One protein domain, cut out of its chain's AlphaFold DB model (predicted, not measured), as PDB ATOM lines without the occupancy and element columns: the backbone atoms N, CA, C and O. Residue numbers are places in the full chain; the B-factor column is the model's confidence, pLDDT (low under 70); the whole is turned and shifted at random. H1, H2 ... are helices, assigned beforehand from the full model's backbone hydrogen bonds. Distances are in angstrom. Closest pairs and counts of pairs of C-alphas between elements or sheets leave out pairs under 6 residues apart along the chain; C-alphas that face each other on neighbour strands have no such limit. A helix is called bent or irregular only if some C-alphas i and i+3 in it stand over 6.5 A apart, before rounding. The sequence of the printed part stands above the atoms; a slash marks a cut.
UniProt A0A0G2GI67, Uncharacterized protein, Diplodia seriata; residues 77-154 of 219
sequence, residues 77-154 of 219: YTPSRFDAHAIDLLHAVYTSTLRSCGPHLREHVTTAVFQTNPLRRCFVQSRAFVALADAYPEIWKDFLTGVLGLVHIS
ATOM      1  N   TYR A  77      18.162 -17.403 -13.494       83.25
ATOM      2  CA  TYR A  77      16.862 -17.768 -12.921       83.25
ATOM      3  C   TYR A  77      16.579 -19.267 -13.047       83.25
ATOM      4  O   TYR A  77      15.804 -19.813 -12.260       83.25
ATOM      5  N   THR A  78      17.226 -19.943 -13.998       85.12
ATOM      6  CA  THR A  78      17.148 -21.396 -14.132       85.12
ATOM      7  C   THR A  78      17.981 -22.071 -13.027       85.12
ATOM      8  O   THR A  78      19.197 -21.867 -12.986       85.12
ATOM      9  N   PRO A  79      17.397 -22.931 -12.163       84.06
ATOM     10  CA  PRO A  79      18.106 -23.500 -11.012       84.06
ATOM     11  C   PRO A  79      19.390 -24.253 -11.345       84.06
ATOM     12  O   PRO A  79      20.411 -24.041 -10.700       84.06
ATOM     13  N   SER A  80      19.381 -25.070 -12.400       84.12
ATOM     14  CA  SER A  80      20.576 -25.815 -12.808       84.12
ATOM     15  C   SER A  80      21.730 -24.901 -13.222       84.12
ATOM     16  O   SER A  80      22.889 -25.239 -13.004       84.12
ATOM     17  N   ARG A  81      21.424 -23.735 -13.802       84.00
ATOM     18  CA  ARG A  81      22.425 -22.743 -14.208       84.00
ATOM     19  C   ARG A  81      22.894 -21.892 -13.042       84.00
ATOM     20  O   ARG A  81      24.074 -21.560 -12.964       84.00
ATOM     21  N   PHE A  82      21.985 -21.568 -12.128       86.25
ATOM     22  CA  PHE A  82      22.321 -20.888 -10.886       86.25
ATOM     23  C   PHE A  82      23.340 -21.693 -10.075       86.25
ATOM     24  O   PHE A  82      24.406 -21.175  -9.745       86.25
ATOM     25  N   ASP A  83      23.059 -22.975  -9.841       81.62
ATOM     26  CA  ASP A  83      23.939 -23.860  -9.073       81.62
ATOM     27  C   ASP A  83      25.303 -24.050  -9.750       81.62
ATOM     28  O   ASP A  83      26.329 -24.110  -9.074       81.62
ATOM     29  N   ALA A  84      25.324 -24.110 -11.085       83.25
ATOM     30  CA  ALA A  84      26.546 -24.310 -11.855       83.25
ATOM     31  C   ALA A  84      27.454 -23.073 -11.918       83.25
ATOM     32  O   ALA A  84      28.658 -23.230 -12.092       83.25
ATOM     33  N   HIS A  85      26.906 -21.855 -11.827       86.94
ATOM     34  CA  HIS A  85      27.661 -20.652 -12.201       86.94
ATOM     35  C   HIS A  85      27.681 -19.542 -11.155       86.94
ATOM     36  O   HIS A  85      28.589 -18.714 -11.176       86.94
ATOM     37  N   ALA A  86      26.716 -19.475 -10.240       88.06
ATOM     38  CA  ALA A  86      26.577 -18.288  -9.404       88.06
ATOM     39  C   ALA A  86      27.748 -18.115  -8.413       88.06
ATOM     40  O   ALA A  86      28.198 -16.992  -8.185       88.06
ATOM     41  N   ILE A  87      28.301 -19.214  -7.887       88.19
ATOM     42  CA  ILE A  87      29.493 -19.178  -7.019       88.19
ATOM     43  C   ILE A  87      30.742 -18.808  -7.821       88.19
ATOM     44  O   ILE A  87      31.530 -17.987  -7.358       88.19
ATOM     45  N   ASP A  88      30.897 -19.350  -9.028       87.00
ATOM     46  CA  ASP A  88      32.038 -19.047  -9.897       87.00
ATOM     47  C   ASP A  88      32.058 -17.569 -10.302       87.00
ATOM     48  O   ASP A  88      33.116 -16.942 -10.312       87.00
ATOM     49  N   LEU A  89      30.886 -16.981 -10.567       88.38
ATOM     50  CA  LEU A  89      30.746 -15.552 -10.854       88.38
ATOM     51  C   LEU A  89      31.124 -14.683  -9.655       88.38
ATOM     52  O   LEU A  89      31.856 -13.703  -9.809       88.38
ATOM     53  N   LEU A  90      30.648 -15.045  -8.458       88.62
ATOM     54  CA  LEU A  90      31.030 -14.361  -7.224       88.62
ATOM     55  C   LEU A  90      32.536 -14.474  -6.994       88.62
ATOM     56  O   LEU A  90      33.192 -13.465  -6.756       88.62
ATOM     57  N   HIS A  91      33.105 -15.668  -7.136       87.25
ATOM     58  CA  HIS A  91      34.541 -15.865  -7.004       87.25
ATOM     59  C   HIS A  91      35.291 -14.977  -8.004       87.25
ATOM     60  O   HIS A  91      36.088 -14.142  -7.591       87.25
ATOM     61  N   ALA A  92      34.991 -15.076  -9.301       83.69
ATOM     62  CA  ALA A  92      35.695 -14.343 -10.352       83.69
ATOM     63  C   ALA A  92      35.723 -12.825 -10.117       83.69
ATOM     64  O   ALA A  92      36.763 -12.189 -10.308       83.69
ATOM     65  N   VAL A  93      34.607 -12.240  -9.673       85.25
ATOM     66  CA  VAL A  93      34.531 -10.794  -9.446       85.25
ATOM     67  C   VAL A  93      35.215 -10.374  -8.143       85.25
ATOM     68  O   VAL A  93      35.950  -9.385  -8.146       85.25
ATOM     69  N   TYR A  94      35.050 -11.131  -7.055       83.06
ATOM     70  CA  TYR A  94      35.635 -10.781  -5.754       83.06
ATOM     71  C   TYR A  94      37.123 -11.121  -5.628       83.06
ATOM     72  O   TYR A  94      37.827 -10.485  -4.843       83.06
ATOM     73  N   THR A  95      37.623 -12.077  -6.412       79.38
ATOM     74  CA  THR A  95      39.055 -12.395  -6.473       79.38
ATOM     75  C   THR A  95      39.793 -11.615  -7.553       79.38
ATOM     76  O   THR A  95      41.020 -11.699  -7.620       79.38
ATOM     77  N   SER A  96      39.083 -10.878  -8.417       72.31
ATOM     78  CA  SER A  96      39.740 -10.038  -9.417       72.31
ATOM     79  C   SER A  96      40.630  -9.009  -8.712       72.31
ATOM     80  O   SER A  96      40.210  -8.280  -7.817       72.31
ATOM     81  N   THR A  97      41.912  -9.003  -9.069       55.78
ATOM     82  CA  THR A  97      43.018  -8.375  -8.321       55.78
ATOM     83  C   THR A  97      42.986  -6.846  -8.290       55.78
ATOM     84  O   THR A  97      43.871  -6.213  -7.708       55.78
ATOM     85  N   LEU A  98      41.974  -6.232  -8.892       55.75
ATOM     86  CA  LEU A  98      41.969  -4.820  -9.195       55.75
ATOM     87  C   LEU A  98      40.945  -4.061  -8.341       55.75
ATOM     88  O   LEU A  98      39.745  -3.991  -8.612       55.75
ATOM     89  N   ARG A  99      41.475  -3.469  -7.263       54.81
ATOM     90  CA  ARG A  99      40.728  -2.779  -6.198       54.81
ATOM     91  C   ARG A  99      39.892  -1.582  -6.671       54.81
ATOM     92  O   ARG A  99      39.006  -1.171  -5.932       54.81
ATOM     93  N   SER A 100      40.174  -1.006  -7.843       53.78
ATOM     94  CA  SER A 100      39.512   0.227  -8.307       53.78
ATOM     95  C   SER A 100      38.251  -0.021  -9.142       53.78
ATOM     96  O   SER A 100      37.374   0.832  -9.218       53.78
ATOM     97  N   CYS A 101      38.143  -1.212  -9.724       51.44
ATOM     98  CA  CYS A 101      37.239  -1.513 -10.832       51.44
ATOM     99  C   CYS A 101      36.269  -2.664 -10.557       51.44
ATOM    100  O   CYS A 101      35.231  -2.780 -11.212       51.44
ATOM    101  N   GLY A 102      36.560  -3.456  -9.521       60.75
ATOM    102  CA  GLY A 102      35.631  -4.415  -8.936       60.75
ATOM    103  C   GLY A 102      34.207  -3.886  -8.694       60.75
ATOM    104  O   GLY A 102      33.292  -4.671  -8.918       60.75
ATOM    105  N   PRO A 103      33.952  -2.608  -8.319       71.31
ATOM    106  CA  PRO A 103      32.604  -2.160  -7.957       71.31
ATOM    107  C   PRO A 103      31.555  -2.315  -9.062       71.31
ATOM    108  O   PRO A 103      30.457  -2.768  -8.767       71.31
ATOM    109  N   HIS A 104      31.878  -2.012 -10.326       77.44
ATOM    110  CA  HIS A 104      30.889  -2.039 -11.415       77.44
ATOM    111  C   HIS A 104      30.497  -3.460 -11.828       77.44
ATOM    112  O   HIS A 104      29.319  -3.769 -11.997       77.44
ATOM    113  N   LEU A 105      31.478  -4.355 -11.980       83.12
ATOM    114  CA  LEU A 105      31.189  -5.762 -12.269       83.12
ATOM    115  C   LEU A 105      30.528  -6.442 -11.064       83.12
ATOM    116  O   LEU A 105      29.607  -7.240 -11.239       83.12
ATOM    117  N   ARG A 106      30.961  -6.088  -9.846       86.12
ATOM    118  CA  ARG A 106      30.371  -6.565  -8.590       86.12
ATOM    119  C   ARG A 106      28.922  -6.157  -8.488       86.12
ATOM    120  O   ARG A 106      28.113  -7.039  -8.260       86.12
ATOM    121  N   GLU A 107      28.590  -4.898  -8.755       85.69
ATOM    122  CA  GLU A 107      27.214  -4.403  -8.753       85.69
ATOM    123  C   GLU A 107      26.314  -5.226  -9.683       85.69
ATOM    124  O   GLU A 107      25.252  -5.684  -9.258       85.69
ATOM    125  N   HIS A 108      26.751  -5.498 -10.916       86.00
ATOM    126  CA  HIS A 108      25.987  -6.336 -11.843       86.00
ATOM    127  C   HIS A 108      25.789  -7.766 -11.318       86.00
ATOM    128  O   HIS A 108      24.662  -8.267 -11.336       86.00
ATOM    129  N   VAL A 109      26.844  -8.413 -10.806       88.44
ATOM    130  CA  VAL A 109      26.740  -9.776 -10.256       88.44
ATOM    131  C   VAL A 109      25.881  -9.804  -9.000       88.44
ATOM    132  O   VAL A 109      24.982 -10.628  -8.900       88.44
ATOM    133  N   THR A 110      26.098  -8.908  -8.043       88.00
ATOM    134  CA  THR A 110      25.347  -8.885  -6.783       88.00
ATOM    135  C   THR A 110      23.888  -8.534  -7.018       88.00
ATOM    136  O   THR A 110      23.017  -9.092  -6.356       88.00
ATOM    137  N   THR A 111      23.592  -7.678  -7.996       86.50
ATOM    138  CA  THR A 111      22.210  -7.421  -8.416       86.50
ATOM    139  C   THR A 111      21.585  -8.701  -8.967       86.50
ATOM    140  O   THR A 111      20.567  -9.156  -8.446       86.50
ATOM    141  N   ALA A 112      22.242  -9.329  -9.948       85.81
ATOM    142  CA  ALA A 112      21.745 -10.527 -10.623       85.81
ATOM    143  C   ALA A 112      21.659 -11.767  -9.721       85.81
ATOM    144  O   ALA A 112      20.846 -12.647  -9.984       85.81
ATOM    145  N   VAL A 113      22.494 -11.859  -8.683       88.69
ATOM    146  CA  VAL A 113      22.642 -13.046  -7.826       88.69
ATOM    147  C   VAL A 113      21.969 -12.857  -6.463       88.69
ATOM    148  O   VAL A 113      21.299 -13.773  -5.992       88.69
ATOM    149  N   PHE A 114      22.105 -11.689  -5.825       86.50
ATOM    150  CA  PHE A 114      21.601 -11.441  -4.467       86.50
ATOM    151  C   PHE A 114      20.354 -10.567  -4.398       86.50
ATOM    152  O   PHE A 114      19.631 -10.675  -3.415       86.50
ATOM    153  N   GLN A 115      20.075  -9.700  -5.370       81.94
ATOM    154  CA  GLN A 115      18.924  -8.790  -5.264       81.94
ATOM    155  C   GLN A 115      17.706  -9.330  -6.013       81.94
ATOM    156  O   GLN A 115      16.616  -9.434  -5.449       81.94
ATOM    157  N   THR A 116      17.887  -9.713  -7.276       80.69
ATOM    158  CA  THR A 116      16.772 -10.066  -8.165       80.69
ATOM    159  C   THR A 116      16.485 -11.565  -8.212       80.69
ATOM    160  O   THR A 116      15.347 -11.964  -8.453       80.69
ATOM    161  N   ASN A 117      17.480 -12.412  -7.935       79.75
ATOM    162  CA  ASN A 117      17.339 -13.854  -8.118       79.75
ATOM    163  C   ASN A 117      16.478 -14.513  -7.026       79.75
ATOM    164  O   ASN A 117      16.822 -14.395  -5.845       79.75
ATOM    165  N   PRO A 118      15.403 -15.255  -7.351       79.62
ATOM    166  CA  PRO A 118      14.581 -15.944  -6.352       79.62
ATOM    167  C   PRO A 118      15.327 -17.070  -5.614       79.62
ATOM    168  O   PRO A 118      14.984 -17.381  -4.474       79.62
ATOM    169  N   LEU A 119      16.379 -17.637  -6.213       80.50
ATOM    170  CA  LEU A 119      17.156 -18.760  -5.674       80.50
ATOM    171  C   LEU A 119      18.252 -18.330  -4.692       80.50
ATOM    172  O   LEU A 119      18.866 -19.166  -4.037       80.50
ATOM    173  N   ARG A 120      18.470 -17.023  -4.522       79.62
ATOM    174  CA  ARG A 120      19.518 -16.448  -3.662       79.62
ATOM    175  C   ARG A 120      19.584 -17.020  -2.245       79.62
ATOM    176  O   ARG A 120      20.657 -17.104  -1.663       79.62
ATOM    177  N   ARG A 121      18.454 -17.443  -1.669       78.31
ATOM    178  CA  ARG A 121      18.417 -18.009  -0.308       78.31
ATOM    179  C   ARG A 121      19.095 -19.379  -0.214       78.31
ATOM    180  O   ARG A 121      19.544 -19.746   0.866       78.31
ATOM    181  N   CYS A 122      19.227 -20.098  -1.328       77.75
ATOM    182  CA  CYS A 122      19.903 -21.392  -1.383       77.75
ATOM    183  C   CYS A 122      21.403 -21.290  -1.054       77.75
ATOM    184  O   CYS A 122      21.991 -22.271  -0.601       77.75
ATOM    185  N   PHE A 123      22.021 -20.108  -1.188       76.88
ATOM    186  CA  PHE A 123      23.435 -19.912  -0.848       76.88
ATOM    187  C   PHE A 123      23.776 -20.197   0.606       76.88
ATOM    188  O   PHE A 123      24.862 -20.699   0.875       76.88
ATOM    189  N   VAL A 124      22.848 -19.943   1.528       71.31
ATOM    190  CA  VAL A 124      23.036 -20.218   2.960       71.31
ATOM    191  C   VAL A 124      23.412 -21.682   3.209       71.31
ATOM    192  O   VAL A 124      24.192 -21.990   4.103       71.31
ATOM    193  N   GLN A 125      22.877 -22.588   2.393       72.31
ATOM    194  CA  GLN A 125      23.099 -24.026   2.517       72.31
ATOM    195  C   GLN A 125      24.318 -24.500   1.710       72.31
ATOM    196  O   GLN A 125      24.761 -25.643   1.846       72.31
ATOM    197  N   SER A 126      24.892 -23.632   0.870       81.31
ATOM    198  CA  SER A 126      26.039 -23.963   0.035       81.31
ATOM    199  C   SER A 126      27.344 -23.789   0.802       81.31
ATOM    200  O   SER A 126      27.802 -22.680   1.072       81.31
ATOM    201  N   ARG A 127      28.017 -24.912   1.079       82.50
ATOM    202  CA  ARG A 127      29.354 -24.915   1.699       82.50
ATOM    203  C   ARG A 127      30.380 -24.125   0.890       82.50
ATOM    204  O   ARG A 127      31.252 -23.495   1.478       82.50
ATOM    205  N   ALA A 128      30.282 -24.170  -0.437       82.94
ATOM    206  CA  ALA A 128      31.194 -23.455  -1.323       82.94
ATOM    207  C   ALA A 128      30.990 -21.936  -1.227       82.94
ATOM    208  O   ALA A 128      31.968 -21.197  -1.170       82.94
ATOM    209  N   PHE A 129      29.739 -21.479  -1.121       85.38
ATOM    210  CA  PHE A 129      29.445 -20.068  -0.881       85.38
ATOM    211  C   PHE A 129      29.950 -19.611   0.489       85.38
ATOM    212  O   PHE A 129      30.635 -18.598   0.561       85.38
ATOM    213  N   VAL A 130      29.674 -20.370   1.556       82.56
ATOM    214  CA  VAL A 130      30.128 -20.027   2.915       82.56
ATOM    215  C   VAL A 130      31.652 -19.932   2.969       82.56
ATOM    216  O   VAL A 130      32.182 -18.930   3.432       82.56
ATOM    217  N   ALA A 131      32.365 -20.917   2.417       82.44
ATOM    218  CA  ALA A 131      33.826 -20.888   2.368       82.44
ATOM    219  C   ALA A 131      34.361 -19.676   1.585       82.44
ATOM    220  O   ALA A 131      35.342 -19.055   1.997       82.44
ATOM    221  N   LEU A 132      33.714 -19.324   0.469       83.19
ATOM    222  CA  LEU A 132      34.074 -18.153  -0.322       83.19
ATOM    223  C   LEU A 132      33.821 -16.848   0.447       83.19
ATOM    224  O   LEU A 132      34.670 -15.961   0.450       83.19
ATOM    225  N   ALA A 133      32.674 -16.734   1.114       83.56
ATOM    226  CA  ALA A 133      32.292 -15.550   1.871       83.56
ATOM    227  C   ALA A 133      33.125 -15.372   3.152       83.56
ATOM    228  O   ALA A 133      33.434 -14.243   3.528       83.56
ATOM    229  N   ASP A 134      33.573 -16.465   3.773       81.62
ATOM    230  CA  ASP A 134      34.510 -16.428   4.902       81.62
ATOM    231  C   ASP A 134      35.910 -15.968   4.460       81.62
ATOM    232  O   ASP A 134      36.582 -15.227   5.180       81.62
ATOM    233  N   ALA A 135      36.343 -16.351   3.252       81.19
ATOM    234  CA  ALA A 135      37.596 -15.876   2.664       81.19
ATOM    235  C   ALA A 135      37.519 -14.407   2.204       81.19
ATOM    236  O   ALA A 135      38.512 -13.679   2.284       81.19
ATOM    237  N   TYR A 136      36.343 -13.961   1.753       83.62
ATOM    238  CA  TYR A 136      36.081 -12.600   1.281       83.62
ATOM    239  C   TYR A 136      34.845 -12.013   1.988       83.62
ATOM    240  O   TYR A 136      33.754 -12.011   1.411       83.62
ATOM    241  N   PRO A 137      34.999 -11.442   3.203       81.69
ATOM    242  CA  PRO A 137      33.877 -10.990   4.041       81.69
ATOM    243  C   PRO A 137      32.957  -9.944   3.400       81.69
ATOM    244  O   PRO A 137      31.822  -9.749   3.828       81.69
ATOM    245  N   GLU A 138      33.424  -9.260   2.357       83.31
ATOM    246  CA  GLU A 138      32.608  -8.325   1.584       83.31
ATOM    247  C   GLU A 138      31.439  -9.010   0.855       83.31
ATOM    248  O   GLU A 138      30.402  -8.383   0.646       83.31
ATOM    249  N   ILE A 139      31.562 -10.306   0.548       86.00
ATOM    250  CA  ILE A 139      30.478 -11.117  -0.023       86.00
ATOM    251  C   ILE A 139      29.332 -11.253   0.978       86.00
ATOM    252  O   ILE A 139      28.174 -11.123   0.587       86.00
ATOM    253  N   TRP A 140      29.635 -11.458   2.267       82.50
ATOM    254  CA  TRP A 140      28.610 -11.500   3.310       82.50
ATOM    255  C   TRP A 140      27.836 -10.182   3.373       82.50
ATOM    256  O   TRP A 140      26.608 -10.198   3.416       82.50
ATOM    257  N   LYS A 141      28.525  -9.035   3.309       81.50
ATOM    258  CA  LYS A 141      27.860  -7.723   3.342       81.50
ATOM    259  C   LYS A 141      26.892  -7.542   2.174       81.50
ATOM    260  O   LYS A 141      25.748  -7.139   2.392       81.50
ATOM    261  N   ASP A 142      27.311  -7.886   0.961       84.94
ATOM    262  CA  ASP A 142      26.471  -7.721  -0.230       84.94
ATOM    263  C   ASP A 142      25.329  -8.725  -0.287       84.94
ATOM    264  O   ASP A 142      24.214  -8.366  -0.669       84.94
ATOM    265  N   PHE A 143      25.585  -9.965   0.131       84.44
ATOM    266  CA  PHE A 143      24.556 -10.987   0.260       84.44
ATOM    267  C   PHE A 143      23.447 -10.510   1.195       84.44
ATOM    268  O   PHE A 143      22.273 -10.542   0.840       84.44
ATOM    269  N   LEU A 144      23.808  -9.998   2.368       80.94
ATOM    270  CA  LEU A 144      22.837  -9.547   3.362       80.94
ATOM    271  C   LEU A 144      22.113  -8.279   2.928       80.94
ATOM    272  O   LEU A 144      20.896  -8.196   3.073       80.94
ATOM    273  N   THR A 145      22.834  -7.332   2.331       79.88
ATOM    274  CA  THR A 145      22.244  -6.129   1.730       79.88
ATOM    275  C   THR A 145      21.205  -6.510   0.677       79.88
ATOM    276  O   THR A 145      20.071  -6.035   0.726       79.88
ATOM    277  N   GLY A 146      21.554  -7.418  -0.241       73.94
ATOM    278  CA  GLY A 146      20.673  -7.822  -1.333       73.94
ATOM    279  C   GLY A 146      19.514  -8.729  -0.912       73.94
ATOM    280  O   GLY A 146      18.400  -8.579  -1.410       73.94
ATOM    281  N   VAL A 147      19.738  -9.646   0.032       73.06
ATOM    282  CA  VAL A 147      18.739 -10.646   0.442       73.06
ATOM    283  C   VAL A 147      17.782 -10.105   1.496       73.06
ATOM    284  O   VAL A 147      16.585 -10.395   1.425       73.06
ATOM    285  N   LEU A 148      18.298  -9.357   2.471       64.12
ATOM    286  CA  LEU A 148      17.524  -8.831   3.597       64.12
ATOM    287  C   LEU A 148      17.046  -7.393   3.364       64.12
ATOM    288  O   LEU A 148      16.296  -6.870   4.182       64.12
ATOM    289  N   GLY A 149      17.454  -6.754   2.261       59.00
ATOM    290  CA  GLY A 149      17.095  -5.365   1.972       59.00
ATOM    291  C   GLY A 149      17.680  -4.385   2.989       59.00
ATOM    292  O   GLY A 149      17.088  -3.337   3.243       59.00
ATOM    293  N   LEU A 150      18.816  -4.731   3.603       52.50
ATOM    294  CA  LEU A 150      19.532  -3.858   4.532       52.50
ATOM    295  C   LEU A 150      20.190  -2.730   3.729       52.50
ATOM    296  O   LEU A 150      21.350  -2.823   3.344       52.50
ATOM    297  N   VAL A 151      19.425  -1.685   3.413       41.25
ATOM    298  CA  VAL A 151      19.899  -0.528   2.648       41.25
ATOM    299  C   VAL A 151      20.999   0.194   3.426       41.25
ATOM    300  O   VAL A 151      20.826   0.563   4.588       41.25
ATOM    301  N   HIS A 152      22.122   0.443   2.753       36.88
ATOM    302  CA  HIS A 152      23.153   1.359   3.218       36.88
ATOM    303  C   HIS A 152      22.539   2.764   3.311       36.88
ATOM    304  O   HIS A 152      22.289   3.403   2.290       36.88
ATOM    305  N   ILE A 153      22.275   3.268   4.519       34.88
ATOM    306  CA  ILE A 153      22.018   4.701   4.691       34.88
ATOM    307  C   ILE A 153      23.357   5.383   4.402       34.88
ATOM    308  O   ILE A 153      24.297   5.286   5.190       34.88
ATOM    309  N   SER A 154      23.490   5.965   3.210       31.62
ATOM    310  CA  SER A 154      24.629   6.816   2.872       31.62
ATOM    311  C   SER A 154      24.679   7.982   3.858       31.62
ATOM    312  O   SER A 154      23.661   8.628   4.102       31.62
TER     313      SER A 154
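This is residues 77 to 154 of the 219 residues of an uncharacterized protein of Diplodia seriata (UniProt A0A0G2GI67). A helical hairpin of H1 and H2 makes one side of this small domain, and H4 and H5, which meet near their ends as a V, make the other, with H2 packed on H5 and H4 alongside H1. H3 runs across one end, from the hairpin's side to the side of H4 and H5, and residues 149 to 154 form a tail after H5. The printed part has 78 residues with five named helices, in the order H1, H2, H3, H4, H5, and no named strand: the class is all helix. It is compact, with a radius of gyration of the C-alphas of 11.9 A, and rounded, spanning 32 by 28 by 21 A.

The longest helix by residues is H1, residues 79 to 94, 22.3 A from C-alpha 79 at (18.106, -23.500, -11.012) to C-alpha 94 at (35.635, -10.781, -5.754). It has a kink of 33 degrees near residue 86 and is irregular, with C-alphas 84 and 87 7.6 A apart. H2, residues 102 to 115, measures 17.7 A; it is neither bent nor irregular, but only just: C-alphas 112 and 115 are 6.3 A apart. H3, residues 118 to 125, measures 14.7 A and is irregular, with C-alphas 118 and 121 7.5 A apart. H4, residues 127 to 135, measures 12.3 A. H5, residues 138 to 148, measures 15.2 A and ends at C-alpha 148, (17.524, -8.831, 3.597).

H1 and H2 form a hairpin: they touch, opposite ways at a shallow tilt of 27 degrees, with the closest C-alphas, of Val 93 and Arg 106, 6.0 A apart. With residues 87 to 91 alone, H1 only just touches H4, with 3 pairs of C-alphas within 8 A; the closest are Ile 87 and Phe 129 at 6.2 A, and the helices run the same way at a shallow tilt of 13 degrees. With residues 110 to 115 alone, H2 touches H5, the same way at 37 degrees, only just a steep tilt; the closest C-alphas, of Gln 115 and Gly 146, are 4.4 A apart. The helix packing is mostly aligned, only just, with 2 of these 3 pairs at a shallow tilt. H4 and H5 touch only at the corner, at a steep tilt of 57 degrees, closest at the C-alphas of Ala 133 and Ile 139, 5.2 A apart. H3 and H4 only just touch, and only at the corner, with 3 pairs of C-alphas within 8 A; they are about perpendicular at 79 degrees, with the closest C-alphas, of Phe 123 and Phe 129, 6.0 A apart. H2 and H4 are apart. Every O i to N i+4 pair is within hydrogen-bond range in H2, H4 and H5; in H1 it is 10 of 12, and in H3 0 of 4, beside 4 of 5 O i to N i+3 pairs.

The two C-alphas farthest apart, of Ser 80 and Ser 154, are 36.4 A apart. The printed part has no cut and no long link. The mean pLDDT of the printed part is 77.1; residues 97 to 102 and 148 to 154 are under 70.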